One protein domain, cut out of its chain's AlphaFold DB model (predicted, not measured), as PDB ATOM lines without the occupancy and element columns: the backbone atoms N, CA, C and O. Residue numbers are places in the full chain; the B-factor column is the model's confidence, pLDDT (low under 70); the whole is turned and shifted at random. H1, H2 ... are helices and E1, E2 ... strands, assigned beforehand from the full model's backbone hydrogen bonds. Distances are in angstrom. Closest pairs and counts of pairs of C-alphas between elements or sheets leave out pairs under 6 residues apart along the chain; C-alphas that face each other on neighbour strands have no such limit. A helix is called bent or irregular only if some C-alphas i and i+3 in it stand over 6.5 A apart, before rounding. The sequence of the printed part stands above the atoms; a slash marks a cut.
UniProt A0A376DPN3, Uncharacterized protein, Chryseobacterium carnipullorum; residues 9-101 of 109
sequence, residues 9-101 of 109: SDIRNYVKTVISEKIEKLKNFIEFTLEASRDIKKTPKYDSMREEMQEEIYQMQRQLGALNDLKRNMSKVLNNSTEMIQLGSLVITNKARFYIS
ATOM      1  N   SER A   9     397.314 369.421 397.795       91.50
ATOM      2  CA  SER A   9     396.713 368.607 398.862       91.50
ATOM      3  C   SER A   9     395.583 367.726 398.352       91.50
ATOM      4  O   SER A   9     395.458 366.586 398.792       91.50
ATOM      5  N   ASP A  10     394.796 368.233 397.412       93.31
ATOM      6  CA  ASP A  10     393.585 367.570 396.950       93.31
ATOM      7  C   ASP A  10     393.957 366.433 396.002       93.31
ATOM      8  O   ASP A  10     393.484 365.314 396.182       93.31
ATOM      9  N   ILE A  11     394.935 366.661 395.116       93.44
ATOM     10  CA  ILE A  11     395.546 365.606 394.291       93.44
ATOM     11  C   ILE A  11     396.147 364.514 395.185       93.44
ATOM     12  O   ILE A  11     395.945 363.320 394.962       93.44
ATOM     13  N   ARG A  12     396.863 364.908 396.245       94.19
ATOM     14  CA  ARG A  12     397.442 363.960 397.203       94.19
ATOM     15  C   ARG A  12     396.370 363.113 397.888       94.19
ATOM     16  O   ARG A  12     396.570 361.912 398.071       94.19
ATOM     17  N   ASN A  13     395.273 363.734 398.308       94.81
ATOM     18  CA  ASN A  13     394.163 363.042 398.953       94.81
ATOM     19  C   ASN A  13     393.451 362.117 397.969       94.81
ATOM     20  O   ASN A  13     393.233 360.959 398.303       94.81
ATOM     21  N   TYR A  14     393.211 362.572 396.741       95.00
ATOM     22  CA  TYR A  14     392.660 361.754 395.669       95.00
ATOM     23  C   TYR A  14     393.492 360.490 395.429       95.00
ATOM     24  O   TYR A  14     392.963 359.385 395.492       95.00
ATOM     25  N   VAL A  15     394.814 360.621 395.267       95.56
ATOM     26  CA  VAL A  15     395.716 359.469 395.079       95.56
ATOM     27  C   VAL A  15     395.614 358.482 396.245       95.56
ATOM     28  O   VAL A  15     395.567 357.271 396.034       95.56
ATOM     29  N   LYS A  16     395.537 358.975 397.489       96.06
ATOM     30  CA  LYS A  16     395.346 358.114 398.667       96.06
ATOM     31  C   LYS A  16     394.004 357.391 398.651       96.06
ATOM     32  O   LYS A  16     393.966 356.209 399.002       96.06
ATOM     33  N   THR A  17     392.936 358.087 398.275       96.56
ATOM     34  CA  THR A  17     391.591 357.521 398.163       96.56
ATOM     35  C   THR A  17     391.572 356.418 397.115       96.56
ATOM     36  O   THR A  17     391.255 355.286 397.459       96.56
ATOM     37  N   VAL A  18     392.071 356.680 395.904       96.56
ATOM     38  CA  VAL A  18     392.131 355.687 394.819       96.56
ATOM     39  C   VAL A  18     392.910 354.433 395.226       96.56
ATOM     40  O   VAL A  18     392.482 353.313 394.949       96.56
ATOM     41  N   ILE A  19     394.059 354.584 395.897       96.81
ATOM     42  CA  ILE A  19     394.825 353.429 396.395       96.81
ATOM     43  C   ILE A  19     394.007 352.645 397.429       96.81
ATOM     44  O   ILE A  19     394.007 351.416 397.406       96.81
ATOM     45  N   SER A  20     393.311 353.340 398.329       97.69
ATOM     46  CA  SER A  20     392.524 352.713 399.395       97.69
ATOM     47  C   SER A  20     391.311 351.965 398.837       97.69
ATOM     48  O   SER A  20     391.104 350.813 399.206       97.69
ATOM     49  N   GLU A  21     390.595 352.559 397.884       97.50
ATOM     50  CA  GLU A  21     389.480 351.930 397.167       97.50
ATOM     51  C   GLU A  21     389.934 350.694 396.382       97.50
ATOM     52  O   GLU A  21     389.287 349.649 396.437       97.50
ATOM     53  N   LYS A  22     391.081 350.761 395.688       97.19
ATOM     54  CA  LYS A  22     391.657 349.596 394.989       97.19
ATOM     55  C   LYS A  22     391.997 348.462 395.960       97.19
ATOM     56  O   LYS A  22     391.750 347.302 395.638       97.19
ATOM     57  N   ILE A  23     392.548 348.784 397.133       98.25
ATOM     58  CA  ILE A  23     392.852 347.801 398.185       98.25
ATOM     59  C   ILE A  23     391.571 347.150 398.701       98.25
ATOM     60  O   ILE A  23     391.519 345.928 398.812       98.25
ATOM     61  N   GLU A  24     390.556 347.946 399.031       98.44
ATOM     62  CA  GLU A  24     389.283 347.446 399.550       98.44
ATOM     63  C   GLU A  24     388.576 346.559 398.524       98.44
ATOM     64  O   GLU A  24     388.232 345.418 398.825       98.44
ATOM     65  N   LYS A  25     388.481 347.022 397.275       98.06
ATOM     66  CA  LYS A  25     387.907 346.248 396.172       98.06
ATOM     67  C   LYS A  25     388.604 344.897 396.000       98.06
ATOM     68  O   LYS A  25     387.936 343.879 395.852       98.06
ATOM     69  N   LEU A  26     389.938 344.874 396.037       98.00
ATOM     70  CA  LEU A  26     390.698 343.636 395.880       98.00
ATOM     71  C   LEU A  26     390.550 342.697 397.084       98.00
ATOM     72  O   LEU A  26     390.472 341.488 396.897       98.00
ATOM     73  N   LYS A  27     390.456 343.230 398.310       98.12
ATOM     74  CA  LYS A  27     390.144 342.425 399.501       98.12
ATOM     75  C   LYS A  27     388.780 341.751 399.381       98.12
ATOM     76  O   LYS A  27     388.699 340.550 399.619       98.12
ATOM     77  N   ASN A  28     387.764 342.493 398.943       98.06
ATOM     78  CA  ASN A  28     386.420 341.953 398.741       98.06
ATOM     79  C   ASN A  28     386.424 340.837 397.682       98.06
ATOM     80  O   ASN A  28     385.780 339.811 397.875       98.06
ATOM     81  N   PHE A  29     387.195 340.981 396.595       97.31
ATOM     82  CA  PHE A  29     387.343 339.912 395.599       97.31
ATOM     83  C   PHE A  29     388.065 338.672 396.131       97.31
ATOM     84  O   PHE A  29     387.655 337.551 395.821       97.31
ATOM     85  N   ILE A  30     389.117 338.850 396.934       96.94
ATOM     86  CA  ILE A  30     389.816 337.727 397.574       96.94
ATOM     87  C   ILE A  30     388.861 336.979 398.505       96.94
ATOM     88  O   ILE A  30     388.807 335.755 398.450       96.94
ATOM     89  N   GLU A  31     388.101 337.695 399.335       96.62
ATOM     90  CA  GLU A  31     387.129 337.097 400.255       96.62
ATOM     91  C   GLU A  31     386.027 336.343 399.506       96.62
ATOM     92  O   GLU A  31     385.805 335.167 399.784       96.62
ATOM     93  N   PHE A  32     385.440 336.969 398.485       95.50
ATOM     94  CA  PHE A  32     384.454 336.338 397.608       95.50
ATOM     95  C   PHE A  32     384.986 335.042 396.973       95.50
ATOM     96  O   PHE A  32     384.318 334.011 396.976       95.50
ATOM     97  N   THR A  33     386.218 335.068 396.462       93.88
ATOM     98  CA  THR A  33     386.828 333.899 395.805       93.88
ATOM     99  C   THR A  33     387.180 332.807 396.814       93.88
ATOM    100  O   THR A  33     387.023 331.619 396.530       93.88
ATOM    101  N   LEU A  34     387.617 333.185 398.019       94.06
ATOM    102  CA  LEU A  34     387.849 332.249 399.117       94.06
ATOM    103  C   LEU A  34     386.556 331.557 399.545       94.06
ATOM    104  O   LEU A  34     386.577 330.344 399.751       94.06
ATOM    105  N   GLU A  35     385.455 332.294 399.664       93.06
ATOM    106  CA  GLU A  35     384.141 331.737 399.984       93.06
ATOM    107  C   GLU A  35     383.686 330.756 398.899       93.06
ATOM    108  O   GLU A  35     383.467 329.583 399.198       93.06
ATOM    109  N   ALA A  36     383.723 331.168 397.629       90.06
ATOM    110  CA  ALA A  36     383.398 330.298 396.497       90.06
ATOM    111  C   ALA A  36     384.274 329.028 396.447       90.06
ATOM    112  O   ALA A  36     383.795 327.946 396.110       90.06
ATOM    113  N   SER A  37     385.556 329.123 396.826       89.06
ATOM    114  CA  SER A  37     386.465 327.966 396.847       89.06
ATOM    115  C   SER A  37     386.102 326.933 397.920       89.06
ATOM    116  O   SER A  37     386.411 325.748 397.764       89.06
ATOM    117  N   ARG A  38     385.446 327.356 399.012       88.31
ATOM    118  CA  ARG A  38     385.029 326.468 400.111       88.31
ATOM    119  C   ARG A  38     383.816 325.627 399.734       88.31
ATOM    120  O   ARG A  38     383.702 324.508 400.233       88.31
ATOM    121  N   ASP A  39     382.976 326.130 398.835       88.88
ATOM    122  CA  ASP A  39     381.779 325.435 398.355       88.88
ATOM    123  C   ASP A  39     382.104 324.287 397.384       88.88
ATOM    124  O   ASP A  39     381.272 323.406 397.133       88.88
ATOM    125  N   ILE A  40     383.332 324.239 396.856       87.19
ATOM    126  CA  ILE A  40     383.761 323.162 395.965       87.19
ATOM    127  C   ILE A  40     384.004 321.871 396.752       87.19
ATOM    128  O   ILE A  40     384.821 321.795 397.676       87.19
ATOM    129  N   LYS A  41     383.328 320.797 396.326       86.50
ATOM    130  CA  LYS A  41     383.483 319.460 396.910       86.50
ATOM    131  C   LYS A  41     384.930 318.975 396.803       86.50
ATOM    132  O   LYS A  41     385.528 318.969 395.729       86.50
ATOM    133  N   LYS A  42     385.457 318.462 397.914       84.38
ATOM    134  CA  LYS A  42     386.802 317.876 398.012       84.38
ATOM    135  C   LYS A  42     386.820 316.447 397.462       84.38
ATOM    136  O   LYS A  42     386.913 315.485 398.217       84.38
ATOM    137  N   THR A  43     386.673 316.314 396.148       87.31
ATOM    138  CA  THR A  43     386.751 315.031 395.436       87.31
ATOM    139  C   THR A  43     387.625 315.177 394.192       87.31
ATOM    140  O   THR A  43     387.547 316.245 393.580       87.31
ATOM    141  N   PRO A  44     388.315 314.115 393.730       90.50
ATOM    142  CA  PRO A  44     389.249 314.186 392.598       90.50
ATOM    143  C   PRO A  44     388.683 314.828 391.328       90.50
ATOM    144  O   PRO A  44     389.385 315.507 390.589       90.50
ATOM    145  N   LYS A  45     387.372 314.674 391.103       92.50
ATOM    146  CA  LYS A  45     386.646 315.289 389.984       92.50
ATOM    147  C   LYS A  45     386.807 316.818 389.899       92.50
ATOM    148  O   LYS A  45     386.676 317.362 388.810       92.50
ATOM    149  N   TYR A  46     387.049 317.498 391.020       90.75
ATOM    150  CA  TYR A  46     387.110 318.962 391.102       90.75
ATOM    151  C   TYR A  46     388.510 319.504 391.418       90.75
ATOM    152  O   TYR A  46     388.642 320.705 391.637       90.75
ATOM    153  N   ASP A  47     389.553 318.671 391.461       89.88
ATOM    154  CA  ASP A  47     390.877 319.121 391.914       89.88
ATOM    155  C   ASP A  47     391.489 320.186 390.992       89.88
ATOM    156  O   ASP A  47     391.958 321.202 391.493       89.88
ATOM    157  N   SER A  48     391.346 320.052 389.669       92.56
ATOM    158  CA  SER A  48     391.816 321.075 388.716       92.56
ATOM    159  C   SER A  48     391.147 322.441 388.930       92.56
ATOM    160  O   SER A  48     391.830 323.459 388.953       92.56
ATOM    161  N   MET A  49     389.829 322.476 389.171       91.25
ATOM    162  CA  MET A  49     389.128 323.735 389.468       91.25
ATOM    163  C   MET A  49     389.600 324.348 390.790       91.25
ATOM    164  O   MET A  49     389.671 325.565 390.935       91.25
ATOM    165  N   ARG A  50     389.915 323.507 391.783       90.88
ATOM    166  CA  ARG A  50     390.429 323.972 393.075       90.88
ATOM    167  C   ARG A  50     391.827 324.560 392.928       90.88
ATOM    168  O   ARG A  50     392.092 325.578 393.556       90.88
ATOM    169  N   GLU A  51     392.690 323.948 392.122       92.94
ATOM    170  CA  GLU A  51     394.030 324.460 391.816       92.94
ATOM    171  C   GLU A  51     393.960 325.830 391.135       92.94
ATOM    172  O   GLU A  51     394.549 326.779 391.647       92.94
ATOM    173  N   GLU A  52     393.147 325.971 390.083       94.06
ATOM    174  CA  GLU A  52     392.955 327.244 389.370       94.06
ATOM    175  C   GLU A  52     392.479 328.362 390.313       94.06
ATOM    176  O   GLU A  52     393.045 329.455 390.344       94.06
ATOM    177  N   MET A  53     391.496 328.078 391.174       93.38
ATOM    178  CA  MET A  53     391.037 329.062 392.157       93.38
ATOM    179  C   MET A  53     392.120 329.453 393.169       93.38
ATOM    180  O   MET A  53     392.174 330.611 393.583       93.38
ATOM    181  N   GLN A  54     392.974 328.516 393.595       93.75
ATOM    182  CA  GLN A  54     394.090 328.846 394.486       93.75
ATOM    183  C   GLN A  54     395.147 329.702 393.780       93.75
ATOM    184  O   GLN A  54     395.678 330.629 394.398       93.75
ATOM    185  N   GLU A  55     395.428 329.441 392.503       96.31
ATOM    186  CA  GLU A  55     396.323 330.278 391.701       96.31
ATOM    187  C   GLU A  55     395.782 331.706 391.562       96.31
ATOM    188  O   GLU A  55     396.517 332.666 391.803       96.31
ATOM    189  N   GLU A  56     394.487 331.865 391.283       96.38
ATOM    190  CA  GLU A  56     393.831 333.177 391.220       96.38
ATOM    191  C   GLU A  56     393.902 333.927 392.560       96.38
ATOM    192  O   GLU A  56     394.299 335.097 392.617       96.38
ATOM    193  N   ILE A  57     393.610 333.243 393.676       96.50
ATOM    194  CA  ILE A  57     393.761 333.814 395.025       96.50
ATOM    195  C   ILE A  57     395.202 334.282 395.253       96.50
ATOM    196  O   ILE A  57     395.420 335.391 395.752       96.50
ATOM    197  N   TYR A  58     396.192 333.478 394.860       97.38
ATOM    198  CA  TYR A  58     397.601 333.830 394.991       97.38
ATOM    199  C   TYR A  58     397.970 335.072 394.166       97.38
ATOM    200  O   TYR A  58     398.634 335.984 394.677       97.38
ATOM    201  N   GLN A  59     397.508 335.173 392.915       98.06
ATOM    202  CA  GLN A  59     397.756 336.354 392.083       98.06
ATOM    203  C   GLN A  59     397.124 337.614 392.680       98.06
ATOM    204  O   GLN A  59     397.780 338.659 392.752       98.06
ATOM    205  N   MET A  60     395.889 337.523 393.176       98.06
ATOM    206  CA  MET A  60     395.231 338.644 393.848       98.06
ATOM    207  C   MET A  60     395.965 339.060 395.128       98.06
ATOM    208  O   MET A  60     396.155 340.252 395.370       98.06
ATOM    209  N   GLN A  61     396.452 338.111 395.934       97.88
ATOM    210  CA  GLN A  61     397.251 338.421 397.125       97.88
ATOM    211  C   GLN A  61     398.563 339.135 396.773       97.88
ATOM    212  O   GLN A  61     398.942 340.099 397.446       97.88
ATOM    213  N   ARG A  62     399.234 338.732 395.687       98.31
ATOM    214  CA  ARG A  62     400.418 339.444 395.178       98.31
ATOM    215  C   ARG A  62     400.096 340.879 394.764       98.31
ATOM    216  O   ARG A  62     400.832 341.799 395.125       98.31
ATOM    217  N   GLN A  63     398.994 341.086 394.044       97.81
ATOM    218  CA  GLN A  63     398.532 342.423 393.658       97.81
ATOM    219  C   GLN A  63     398.192 343.282 394.887       97.81
ATOM    220  O   GLN A  63     398.551 344.460 394.942       97.81
ATOM    221  N   LEU A  64     397.573 342.687 395.911       98.25
ATOM    222  CA  LEU A  64     397.286 343.353 397.180       98.25
ATOM    223  C   LEU A  64     398.576 343.776 397.896       98.25
ATOM    224  O   LEU A  64     398.638 344.878 398.443       98.25
ATOM    225  N   GLY A  65     399.617 342.941 397.862       97.94
ATOM    226  CA  GLY A  65     400.956 343.291 398.343       97.94
ATOM    227  C   GLY A  65     401.502 344.548 397.660       97.94
ATOM    228  O   GLY A  65     401.850 345.515 398.336       97.94
ATOM    229  N   ALA A  66     401.463 344.586 396.326       97.31
ATOM    230  CA  ALA A  66     401.914 345.743 395.551       97.31
ATOM    231  C   ALA A  66     401.107 347.022 395.858       97.31
ATOM    232  O   ALA A  66     401.678 348.104 396.005       97.31
ATOM    233  N   LEU A  67     399.783 346.925 396.023       97.44
ATOM    234  CA  LEU A  67     398.950 348.069 396.416       97.44
ATOM    235  C   LEU A  67     399.274 348.569 397.834       97.44
ATOM    236  O   LEU A  67     399.315 349.780 398.073       97.44
ATOM    237  N   ASN A  68     399.549 347.664 398.776       97.88
ATOM    238  CA  ASN A  68     399.992 348.039 400.120       97.88
ATOM    239  C   ASN A  68     401.378 348.698 400.104       97.88
ATOM    240  O   ASN A  68     401.613 349.642 400.863       97.88
ATOM    241  N   ASP A  69     402.272 348.266 399.213       97.44
ATOM    242  CA  ASP A  69     403.553 348.933 398.978       97.44
ATOM    243  C   ASP A  69     403.356 350.354 398.443       97.44
ATOM    244  O   ASP A  69     403.992 351.284 398.944       97.44
ATOM    245  N   LEU A  70     402.425 350.562 397.503       96.31
ATOM    246  CA  LEU A  70     402.057 351.904 397.034       96.31
ATOM    247  C   LEU A  70     401.511 352.764 398.173       96.31
ATOM    248  O   LEU A  70     401.965 353.891 398.348       96.31
ATOM    249  N   LYS A  71     400.598 352.236 398.998       97.25
ATOM    250  CA  LYS A  71     400.067 352.947 400.173       97.25
ATOM    251  C   LYS A  71     401.181 353.342 401.148       97.25
ATOM    252  O   LYS A  71     401.209 354.480 401.622       97.25
ATOM    253  N   ARG A  72     402.119 352.429 401.424       97.00
ATOM    254  CA  ARG A  72     403.284 352.680 402.287       97.00
ATOM    255  C   ARG A  72     404.235 353.706 401.676       97.00
ATOM    256  O   ARG A  72     404.747 354.554 402.392       97.00
ATOM    257  N   ASN A  73     404.480 353.665 400.374       96.12
ATOM    258  CA  ASN A  73     405.329 354.655 399.713       96.12
ATOM    259  C   ASN A  73     404.645 356.026 399.649       96.12
ATOM    260  O   ASN A  73     405.301 357.043 399.853       96.12
ATOM    261  N   MET A  74     403.319 356.062 399.493       96.00
ATOM    262  CA  MET A  74     402.525 357.290 399.504       96.00
ATOM    263  C   MET A  74     402.554 358.003 400.867       96.00
ATOM    264  O   MET A  74     402.411 359.225 400.928       96.00
ATOM    265  N   SER A  75     402.781 357.285 401.975       93.81
ATOM    266  CA  SER A  75     402.950 357.919 403.292       93.81
ATOM    267  C   SER A  75     404.231 358.757 403.385       93.81
ATOM    268  O   SER A  75     404.246 359.757 404.100       93.81
ATOM    269  N   LYS A  76     405.262 358.409 402.601       93.56
ATOM    270  CA  LYS A  76     406.525 359.156 402.482       93.56
ATOM    271  C   LYS A  76     406.396 360.403 401.599       93.56
ATOM    272  O   LYS A  76     407.276 361.255 401.615       93.56
ATOM    273  N   VAL A  77     405.307 360.528 400.837       93.31
ATOM    274  CA  VAL A  77     405.023 361.689 399.985       93.31
ATOM    275  C   VAL A  77     404.487 362.829 400.859       93.31
ATOM    276  O   VAL A  77     403.320 362.822 401.287       93.31
ATOM    277  N   LEU A  78     405.349 363.807 401.141       89.81
ATOM    278  CA  LEU A  78     405.043 364.972 401.975       89.81
ATOM    279  C   LEU A  78     404.433 366.115 401.152       89.81
ATOM    280  O   LEU A  78     404.694 366.260 399.962       89.81
ATOM    281  N   ASN A  79     403.610 366.946 401.796       88.06
ATOM    282  CA  ASN A  79     402.930 368.079 401.159       88.06
ATOM    283  C   ASN A  79     403.682 369.408 401.376       88.06
ATOM    284  O   ASN A  79     403.068 370.447 401.598       88.06
ATOM    285  N   ASN A  80     405.013 369.385 401.345       87.44
ATOM    286  CA  ASN A  80     405.830 370.557 401.674       87.44
ATOM    287  C   ASN A  80     405.969 371.490 400.468       87.44
ATOM    288  O   ASN A  80     405.852 371.039 399.328       87.44
ATOM    289  N   SER A  81     406.190 372.788 400.693       85.06
ATOM    290  CA  SER A  81     406.619 373.686 399.612       85.06
ATOM    291  C   SER A  81     408.033 373.304 399.179       85.06
ATOM    292  O   SER A  81     408.867 372.986 400.026       85.06
ATOM    293  N   THR A  82     408.287 373.272 397.873       83.62
ATOM    294  CA  THR A  82     409.552 372.786 397.313       83.62
ATOM    295  C   THR A  82     409.983 373.698 396.177       83.62
ATOM    296  O   THR A  82     409.210 373.896 395.243       83.62
ATOM    297  N   GLU A  83     411.209 374.215 396.231       85.06
ATOM    298  CA  GLU A  83     411.789 375.011 395.137       85.06
ATOM    299  C   GLU A  83     412.327 374.122 394.007       85.06
ATOM    300  O   GLU A  83     412.240 374.478 392.835       85.06
ATOM    301  N   MET A  84     412.821 372.929 394.351       91.06
ATOM    302  CA  MET A  84     413.245 371.904 393.396       91.06
ATOM    303  C   MET A  84     412.220 370.769 393.303       91.06
ATOM    304  O   MET A  84     411.523 370.459 394.273       91.06
ATOM    305  N   ILE A  85     412.139 370.137 392.128       92.19
ATOM    306  CA  ILE A  85     411.249 368.997 391.874       92.19
ATOM    307  C   ILE A  85     411.698 367.803 392.721       92.19
ATOM    308  O   ILE A  85     412.843 367.367 392.631       92.19
ATOM    309  N   GLN A  86     410.781 367.251 393.509       92.69
ATOM    310  CA  GLN A  86     411.007 366.077 394.344       92.69
ATOM    311  C   GLN A  86     409.705 365.295 394.572       92.69
ATOM    312  O   GLN A  86     408.656 365.595 393.998       92.69
ATOM    313  N   LEU A  87     409.765 364.270 395.422       92.88
ATOM    314  CA  LEU A  87     408.590 363.506 395.817       92.88
ATOM    315  C   LEU A  87     407.547 364.422 396.484       92.88
ATOM    316  O   LEU A  87     407.833 365.114 397.457       92.88
ATOM    317  N   GLY A  88     406.326 364.405 395.963       92.56
ATOM    318  CA  GLY A  88     405.214 365.264 396.359       92.56
ATOM    319  C   GLY A  88     405.065 366.528 395.519       92.56
ATOM    320  O   GLY A  88     404.094 367.255 395.728       92.56
ATOM    321  N   SER A  89     405.966 366.804 394.570       93.19
ATOM    322  CA  SER A  89     405.873 367.985 393.707       93.19
ATOM    323  C   SER A  89     404.770 367.845 392.652       93.19
ATOM    324  O   SER A  89     404.613 366.803 392.011       93.19
ATOM    325  N   LEU A  90     404.033 368.939 392.447       92.44
ATOM    326  CA  LEU A  90     403.138 369.132 391.310       92.44
ATOM    327  C   LEU A  90     403.902 369.902 390.232       92.44
ATOM    328  O   LEU A  90     404.271 371.056 390.439       92.44
ATOM    329  N   VAL A  91     404.147 369.256 389.097       92.12
ATOM    330  CA  VAL A  91     404.899 369.817 387.975       92.12
ATOM    331  C   VAL A  91     403.929 370.091 386.837       92.12
ATOM    332  O   VAL A  91     403.329 369.170 386.284       92.12
ATOM    333  N   ILE A  92     403.769 371.362 386.482       91.19
ATOM    334  CA  ILE A  92     402.914 371.791 385.377       91.19
ATOM    335  C   ILE A  92     403.823 372.234 384.238       91.19
ATOM    336  O   ILE A  92     404.616 373.159 384.390       91.19
ATOM    337  N   THR A  93     403.705 371.562 383.099       92.25
ATOM    338  CA  THR A  93     404.410 371.922 381.866       92.25
ATOM    339  C   THR A  93     403.410 372.421 380.825       92.25
ATOM    340  O   THR A  93     402.197 372.383 381.036       92.25
ATOM    341  N   ASN A  94     403.905 372.858 379.669       93.50
ATOM    342  CA  ASN A  94     403.065 373.223 378.528       93.50
ATOM    343  C   ASN A  94     402.347 372.029 377.872       93.50
ATOM    344  O   ASN A  94     401.401 372.247 377.122       93.50
ATOM    345  N   LYS A  95     402.795 370.789 378.117       92.56
ATOM    346  CA  LYS A  95     402.245 369.576 377.484       92.56
ATOM    347  C   LYS A  95     401.441 368.705 378.439       92.56
ATOM    348  O   LYS A  95     400.445 368.117 378.041       92.56
ATOM    349  N   ALA A  96     401.897 368.594 379.679       90.56
ATOM    350  CA  ALA A  96     401.342 367.670 380.654       90.56
ATOM    351  C   ALA A  96     401.515 368.183 382.084       90.56
ATOM    352  O   ALA A  96     402.320 369.079 382.367       90.56
ATOM    353  N   ARG A  97     400.755 367.576 382.993       91.56
ATOM    354  CA  ARG A  97     400.816 367.833 384.429       91.56
ATOM    355  C   ARG A  97     401.191 366.536 385.121       91.56
ATOM    356  O   ARG A  97     400.609 365.498 384.827       91.56
ATOM    357  N   PHE A  98     402.152 366.607 386.028       93.00
ATOM    358  CA  PHE A  98     402.665 365.449 386.741       93.00
ATOM    359  C   PHE A  98     402.569 365.674 388.237       93.00
ATOM    360  O   PHE A  98     402.933 366.735 388.745       93.00
ATOM    361  N   TYR A  99     402.137 364.640 388.945       94.44
ATOM    362  CA  TYR A  99     402.244 364.578 390.389       94.44
ATOM    363  C   TYR A  99     403.272 363.513 390.766       94.44
ATOM    364  O   TYR A  99     403.013 362.312 390.668       94.44
ATOM    365  N   ILE A 100     404.465 363.958 391.163       94.56
ATOM    366  CA  ILE A 100     405.598 363.072 391.437       94.56
ATOM    367  C   ILE A 100     405.340 362.363 392.765       94.56
ATOM    368  O   ILE A 100     405.500 362.953 393.826       94.56
ATOM    369  N   SER A 101     404.879 361.116 392.734       94.50
ATOM    370  CA  SER A 101     404.460 360.401 393.944       94.50
ATOM    371  C   SER A 101     404.758 358.904 393.855       94.50
ATOM    372  O   SER A 101     405.906 358.490 393.971       94.50
TER     373      SER A 101
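What this domain is: This is residues 9 to 101 of the 109 residues of an uncharacterized protein of Chryseobacterium carnipullorum (UniProt A0A376DPN3). A long helical hairpin, H1 and H2, makes a rod, with a small strand hairpin, E1 and E2, and the loop of residues 76 to 89 at its open end. The printed part has 93 residues, with two named helices, then two antiparallel strands, mostly helix. It is extended, radius of gyration of the C-alphas 19.8 A, spanning 65 by 21 by 17 A.

How they stand to each other: H1, residues 9 to 38, and H2, residues 44 to 75, touch at a shallow tilt of 17 degrees, opposite ways; their closest C-alphas, Ile 30 and Ile 57, are 6.1 A apart. Every O i to N i+4 pair is within hydrogen-bond range in H1, 26 of 28 in H2. H2 is irregular: C-alphas 45 and 48 are 7.9 A apart. E1, residues 90 to 92, and E2, residues 97 to 99, form an antiparallel hairpin; N 91 and O 98, 2.8 A apart, are within hydrogen-bond range. H2 and E2 are apart.

Where its parts are: H1 runs 43.7 A from C-alpha 9 at (396.713, 368.607, 398.862), H2 47.1 A, E1 6.5 A, and E2 6.9 A to C-alpha 99 at (402.244, 364.578, 390.389).

The domain as a whole: The printed part has no cut. The link from H2 to E1 is long. No printed residue is under 70 in pLDDT.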